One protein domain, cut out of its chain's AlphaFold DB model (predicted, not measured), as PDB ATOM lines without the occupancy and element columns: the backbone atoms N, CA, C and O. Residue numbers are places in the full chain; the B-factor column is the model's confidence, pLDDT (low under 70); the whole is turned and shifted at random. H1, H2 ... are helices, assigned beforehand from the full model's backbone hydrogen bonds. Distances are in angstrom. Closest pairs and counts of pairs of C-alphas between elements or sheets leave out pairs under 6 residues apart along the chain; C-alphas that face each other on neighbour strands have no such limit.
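AT A GLANCE: This is residues 2 to 49 of the 591 residues of an uncharacterized protein of Thalassiosira oceanica (UniProt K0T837). A helical hairpin, the longest helix H2 with the short H3 folded back side by side with it, is crossed on one side by the third helix, H1. H1 runs across the hairpin, with Ile 5 near H2 and Phe 8 near H3, and a long loop, residues 12 to 24, leads from the end of H1 to the beginning of H2. The printed part has 48 residues with three named helices, in the order H1, H2, H3, and no named strand; its class is all helix. It is compact, with a radius of gyration of the C-alphas of 9.5 A, and rounded, with spans of 24 by 19 by 18 A.

IN THESE COORDINATES: H2 takes residues 25 to 37, 18.4 A from first to last C-alpha, beginning at C-alpha 25 at (154.464, 139.251, 131.131) and ending at C-alpha 37 at (163.692, 144.044, 115.911). H3 takes residues 41 to 46, 8.6 A from first to last C-alpha, and ends at C-alpha 46 at (154.294, 151.798, 125.292). H1 takes residues 2 to 11, 14.4 A from first to last C-alpha, and begins at C-alpha 2 at (152.817, 139.713, 114.587).

HOW THE PARTS SIT: H2 and H3 form a helical hairpin: they touch and run opposite ways at a shallow tilt of 14 degrees. Their closest C-alphas are those of Arg 32 and Ile 44, 5.6 A apart, and H2 touches H3 with residues 32 to 36 alone. H1 touches H2, which takes part with residues 31 to 35 alone; the closest C-alphas are those of Ile 5 and Ala 35, 7.4 A apart. H1 and H2 run the same way at a steep tilt of 69 degrees, only just short of about perpendicular. H1 and H3 are close but not clearly touching, with the C-alphas of Phe 8 and Leu 43 as the closest, 7.4 A apart. The lines of H1 and H3 stand about perpendicular, at 83 degrees. In the backbones of H1, H2 and H3, every O i to N i+4 pair is within hydrogen-bond range.

THE WHOLE: The two C-alphas farthest apart are those of Glu 23 and Ala 39, at 25.4 A. The C-alphas of Phe 2 and Thr 49, the first and last printed, are 19.6 A apart. The printed part has no cut. The link from H1 to H2 is long, with 13 residues, whose C-alphas lie 6 to 14 A from the mean of the C-alphas; the link from H2 to H3 is tight, with 3 residues. The mean pLDDT of the printed part is 90.5, and no printed residue is under 70.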
ATOM      1  N   PHE A   2     152.849 138.873 115.809       92.88
ATOM      2  CA  PHE A   2     152.817 139.713 114.587       92.88
ATOM      3  C   PHE A   2     151.514 140.510 114.339       92.88
ATOM      4  O   PHE A   2     151.582 141.674 113.960       92.88
ATOM      5  N   LYS A   3     150.328 139.946 114.640       95.44
ATOM      6  CA  LYS A   3     149.045 140.686 114.625       95.44
ATOM      7  C   LYS A   3     149.115 142.001 115.422       95.44
ATOM      8  O   LYS A   3     148.720 143.037 114.911       95.44
ATOM      9  N   TYR A   4     149.634 141.961 116.648       95.56
ATOM     10  CA  TYR A   4     149.753 143.135 117.515       95.56
ATOM     11  C   TYR A   4     150.732 144.175 116.945       95.56
ATOM     12  O   TYR A   4     150.458 145.365 117.044       95.56
ATOM     13  N   ILE A   5     151.817 143.752 116.282       95.88
ATOM     14  CA  ILE A   5     152.727 144.668 115.569       95.88
ATOM     15  C   ILE A   5     151.989 145.359 114.409       95.88
ATOM     16  O   ILE A   5     152.044 146.580 114.292       95.88
ATOM     17  N   LEU A   6     151.232 144.612 113.594       95.62
ATOM     18  CA  LEU A   6     150.406 145.184 112.520       95.62
ATOM     19  C   LEU A   6     149.326 146.140 113.045       95.62
ATOM     20  O   LEU A   6     149.108 147.200 112.460       95.62
ATOM     21  N   ASP A   7     148.649 145.782 114.133       95.25
ATOM     22  CA  ASP A   7     147.584 146.602 114.710       95.25
ATOM     23  C   ASP A   7     148.150 147.864 115.390       95.25
ATOM     24  O   ASP A   7     147.539 148.929 115.277       95.25
ATOM     25  N   PHE A   8     149.356 147.810 115.974       94.56
ATOM     26  CA  PHE A   8     150.101 149.010 116.375       94.56
ATOM     27  C   PHE A   8     150.458 149.879 115.158       94.56
ATOM     28  O   PHE A   8     150.132 151.063 115.142       94.56
ATOM     29  N   LEU A   9     151.066 149.309 114.110       93.75
ATOM     30  CA  LEU A   9     151.478 150.054 112.908       93.75
ATOM     31  C   LEU A   9     150.305 150.771 112.216       93.75
ATOM     32  O   LEU A   9     150.494 151.837 111.635       93.75
ATOM     33  N   ARG A  10     149.092 150.212 112.309       94.25
ATOM     34  CA  ARG A  10     147.845 150.812 111.804       94.25
ATOM     35  C   ARG A  10     147.282 151.931 112.678       94.25
ATOM     36  O   ARG A  10     146.647 152.834 112.147       94.25
ATOM     37  N   THR A  11     147.433 151.839 114.000       91.88
ATOM     38  CA  THR A  11     146.699 152.693 114.961       91.88
ATOM     39  C   THR A  11     147.573 153.684 115.724       91.88
ATOM     40  O   THR A  11     147.034 154.616 116.318       91.88
ATOM     41  N   ARG A  12     148.896 153.464 115.749       87.56
ATOM     42  CA  ARG A  12     149.881 154.114 116.635       87.56
ATOM     43  C   ARG A  12     149.506 154.066 118.126       87.56
ATOM     44  O   ARG A  12     149.923 154.915 118.905       87.56
ATOM     45  N   LYS A  13     148.724 153.063 118.538       85.94
ATOM     46  CA  LYS A  13     148.250 152.865 119.918       85.94
ATOM     47  C   LYS A  13     148.527 151.439 120.383       85.94
ATOM     48  O   LYS A  13     148.705 150.539 119.561       85.94
ATOM     49  N   LEU A  14     148.554 151.228 121.702       86.12
ATOM     50  CA  LEU A  14     148.705 149.890 122.275       86.12
ATOM     51  C   LEU A  14     147.584 148.977 121.721       86.12
ATOM     52  O   LEU A  14     146.415 149.364 121.803       86.12
ATOM     53  N   PRO A  15     147.901 147.810 121.126       86.44
ATOM     54  CA  PRO A  15     146.915 147.032 120.377       86.44
ATOM     55  C   PRO A  15     145.695 146.598 121.210       86.44
ATOM     56  O   PRO A  15     145.866 146.053 122.305       86.44
ATOM     57  N   PRO A  16     144.459 146.772 120.699       83.75
ATOM     58  CA  PRO A  16     143.254 146.388 121.425       83.75
ATOM     59  C   PRO A  16     143.212 144.869 121.641       83.75
ATOM     60  O   PRO A  16     143.406 144.085 120.709       83.75
ATOM     61  N   GLY A  17     142.956 144.452 122.882       87.62
ATOM     62  CA  GLY A  17     143.001 143.042 123.280       87.62
ATOM     63  C   GLY A  17     144.400 142.506 123.609       87.62
ATOM     64  O   GLY A  17     144.549 141.295 123.752       87.62
ATOM     65  N   LEU A  18     145.418 143.362 123.759       89.56
ATOM     66  CA  LEU A  18     146.619 142.998 124.513       89.56
ATOM     67  C   LEU A  18     146.276 142.971 126.014       89.56
ATOM     68  O   LEU A  18     145.884 143.992 126.576       89.56
ATOM     69  N   ALA A  19     146.420 141.808 126.655       87.75
ATOM     70  CA  ALA A  19     146.204 141.654 128.095       87.75
ATOM     71  C   ALA A  19     147.204 142.506 128.914       87.75
ATOM     72  O   ALA A  19     148.322 142.726 128.442       87.75
ATOM     73  N   PRO A  20     146.859 142.970 130.129       82.94
ATOM     74  CA  PRO A  20     147.778 143.674 131.025       82.94
ATOM     75  C   PRO A  20     149.106 142.939 131.270       82.94
ATOM     76  O   PRO A  20     149.159 141.709 131.314       82.94
ATOM     77  N   PHE A  21     150.185 143.690 131.526       84.00
ATOM     78  CA  PHE A  21     151.515 143.132 131.836       84.00
ATOM     79  C   PHE A  21     151.510 142.153 133.030       84.00
ATOM     80  O   PHE A  21     152.342 141.251 133.104       84.00
ATOM     81  N   SER A  22     150.572 142.321 133.968       78.19
ATOM     82  CA  SER A  22     150.362 141.431 135.114       78.19
ATOM     83  C   SER A  22     149.771 140.063 134.755       78.19
ATOM     84  O   SER A  22     149.928 139.133 135.539       78.19
ATOM     85  N   GLU A  23     149.095 139.942 133.611       88.25
ATOM     86  CA  GLU A  23     148.426 138.713 133.166       88.25
ATOM     87  C   GLU A  23     149.317 137.890 132.228       88.25
ATOM     88  O   GLU A  23     149.483 136.692 132.447       88.25
ATOM     89  N   ASP A  24     149.956 138.528 131.237       92.12
ATOM     90  CA  ASP A  24     150.942 137.869 130.369       92.12
ATOM     91  C   ASP A  24     152.248 138.682 130.219       92.12
ATOM     92  O   ASP A  24     152.492 139.340 129.198       92.12
ATOM     93  N   PRO A  25     153.156 138.607 131.212       88.94
ATOM     94  CA  PRO A  25     154.464 139.251 131.131       88.94
ATOM     95  C   PRO A  25     155.395 138.610 130.087       88.94
ATOM     96  O   PRO A  25     156.460 139.169 129.815       88.94
ATOM     97  N   ASN A  26     155.054 137.454 129.505       92.44
ATOM     98  CA  ASN A  26     155.862 136.806 128.468       92.44
ATOM     99  C   ASN A  26     155.520 137.354 127.082       92.44
ATOM    100  O   ASN A  26     156.431 137.709 126.335       92.44
ATOM    101  N   LEU A  27     154.231 137.519 126.772       93.06
ATOM    102  CA  LEU A  27     153.770 138.210 125.569       93.06
ATOM    103  C   LEU A  27     154.293 139.649 125.512       93.06
ATOM    104  O   LEU A  27     154.733 140.086 124.453       93.06
ATOM    105  N   TRP A  28     154.316 140.367 126.639       92.94
ATOM    106  CA  TRP A  28     154.879 141.723 126.701       92.94
ATOM    107  C   TRP A  28     156.392 141.774 126.454       92.94
ATOM    108  O   TRP A  28     156.860 142.702 125.798       92.94
ATOM    109  N   ARG A  29     157.163 140.791 126.946       92.06
ATOM    110  CA  ARG A  29     158.599 140.670 126.626       92.06
ATOM    111  C   ARG A  29     158.790 140.417 125.135       92.06
ATOM    112  O   ARG A  29     159.428 141.220 124.471       92.06
ATOM    113  N   ALA A  30     158.142 139.383 124.604       94.69
ATOM    114  CA  ALA A  30     158.300 138.983 123.212       94.69
ATOM    115  C   ALA A  30     157.821 140.071 122.227       94.69
ATOM    116  O   ALA A  30     158.458 140.303 121.205       94.69
ATOM    117  N   LEU A  31     156.755 140.815 122.557       95.19
ATOM    118  CA  LEU A  31     156.346 141.996 121.787       95.19
ATOM    119  C   LEU A  31     157.363 143.137 121.848       95.19
ATOM    120  O   LEU A  31     157.488 143.868 120.869       95.19
ATOM    121  N   ARG A  32     158.079 143.308 122.966       94.56
ATOM    122  CA  ARG A  32     159.140 144.314 123.082       94.56
ATOM    123  C   ARG A  32     160.368 143.903 122.275       94.56
ATOM    124  O   ARG A  32     160.936 144.751 121.600       94.56
ATOM    125  N   ASP A  33     160.727 142.623 122.293       94.94
ATOM    126  CA  ASP A  33     161.830 142.074 121.497       94.94
ATOM    127  C   ASP A  33     161.547 142.225 119.986       94.94
ATOM    128  O   ASP A  33     162.412 142.658 119.227       94.94
ATOM    129  N   GLU A  34     160.305 141.982 119.551       96.94
ATOM    130  CA  GLU A  34     159.846 142.255 118.178       96.94
ATOM    131  C   GLU A  34     159.801 143.759 117.859       96.94
ATOM    132  O   GLU A  34     160.204 144.171 116.774       96.94
ATOM    133  N   ALA A  35     159.355 144.607 118.793       95.19
ATOM    134  CA  ALA A  35     159.368 146.059 118.608       95.19
ATOM    135  C   ALA A  35     160.802 146.607 118.470       95.19
ATOM    136  O   ALA A  35     161.027 147.499 117.656       95.19
ATOM    137  N   VAL A  36     161.776 146.033 119.186       93.81
ATOM    138  CA  VAL A  36     163.215 146.298 119.002       93.81
ATOM    139  C   VAL A  36     163.697 145.804 117.638       93.81
ATOM    140  O   VAL A  36     164.366 146.555 116.931       93.81
ATOM    141  N   PHE A  37     163.324 144.591 117.223       96.06
ATOM    142  CA  PHE A  37     163.692 144.044 115.911       96.06
ATOM    143  C   PHE A  37     163.182 144.902 114.735       96.06
ATOM    144  O   PHE A  37     163.895 145.078 113.749       96.06
ATOM    145  N   PHE A  38     161.979 145.471 114.852       96.06
ATOM    146  CA  PHE A  38     161.386 146.365 113.850       96.06
ATOM    147  C   PHE A  38     161.692 147.864 114.062       96.06
ATOM    148  O   PHE A  38     161.157 148.681 113.314       96.06
ATOM    149  N   ALA A  39     162.529 148.233 115.041       95.38
ATOM    150  CA  ALA A  39     162.857 149.623 115.402       95.38
ATOM    151  C   ALA A  39     161.616 150.524 115.627       95.38
ATOM    152  O   ALA A  39     161.498 151.624 115.090       95.38
ATOM    153  N   LEU A  40     160.654 150.025 116.408       93.94
ATOM    154  CA  LEU A  40     159.386 150.693 116.714       93.94
ATOM    155  C   LEU A  40     159.450 151.378 118.086       93.94
ATOM    156  O   LEU A  40     158.791 150.937 119.028       93.94
ATOM    157  N   ASP A  41     160.241 152.448 118.201       88.69
ATOM    158  CA  ASP A  41     160.524 153.144 119.469       88.69
ATOM    159  C   ASP A  41     159.263 153.535 120.259       88.69
ATOM    160  O   ASP A  41     159.176 153.250 121.455       88.69
ATOM    161  N   ASP A  42     158.235 154.060 119.586       85.31
ATOM    162  CA  ASP A  42     156.905 154.329 120.157       85.31
ATOM    163  C   ASP A  42     156.298 153.104 120.873       85.31
ATOM    164  O   ASP A  42     155.737 153.199 121.966       85.31
ATOM    165  N   LEU A  43     156.398 151.926 120.247       89.75
ATOM    166  CA  LEU A  43     155.846 150.680 120.770       89.75
ATOM    167  C   LEU A  43     156.737 150.109 121.876       89.75
ATOM    168  O   LEU A  43     156.210 149.568 122.845       89.75
ATOM    169  N   ILE A  44     158.060 150.270 121.790       90.25
ATOM    170  CA  ILE A  44     158.987 149.944 122.885       90.25
ATOM    171  C   ILE A  44     158.639 150.793 124.117       90.25
ATOM    172  O   ILE A  44     158.553 150.253 125.222       90.25
ATOM    173  N   ALA A  45     158.382 152.092 123.938       82.81
ATOM    174  CA  ALA A  45     157.957 153.001 124.999       82.81
ATOM    175  C   ALA A  45     156.623 152.556 125.623       82.81
ATOM    176  O   ALA A  45     156.564 152.333 126.834       82.81
ATOM    177  N   LEU A  46     155.586 152.313 124.814       84.12
ATOM    178  CA  LEU A  46     154.294 151.798 125.292       84.12
ATOM    179  C   LEU A  46     154.429 150.447 126.023       84.12
ATOM    180  O   LEU A  46     153.835 150.259 127.083       84.12
ATOM    181  N   LEU A  47     155.250 149.525 125.511       88.44
ATOM    182  CA  LEU A  47     155.505 148.214 126.122       88.44
ATOM    183  C   LEU A  47     156.428 148.270 127.348       88.44
ATOM    184  O   LEU A  47     156.630 147.245 128.004       88.44
ATOM    185  N   ASN A  48     156.992 149.427 127.699       83.81
ATOM    186  CA  ASN A  48     157.676 149.636 128.979       83.81
ATOM    187  C   ASN A  48     156.704 150.028 130.113       83.81
ATOM    188  O   ASN A  48     157.078 149.954 131.289       83.81
ATOM    189  N   THR A  49     155.443 150.352 129.799       81.38
ATOM    190  CA  THR A  49     154.370 150.631 130.771       81.38
ATOM    191  C   THR A  49     153.942 149.362 131.517       81.38
ATOM    192  O   THR A  49     152.985 148.688 131.155       81.38
TER     193      THR A  49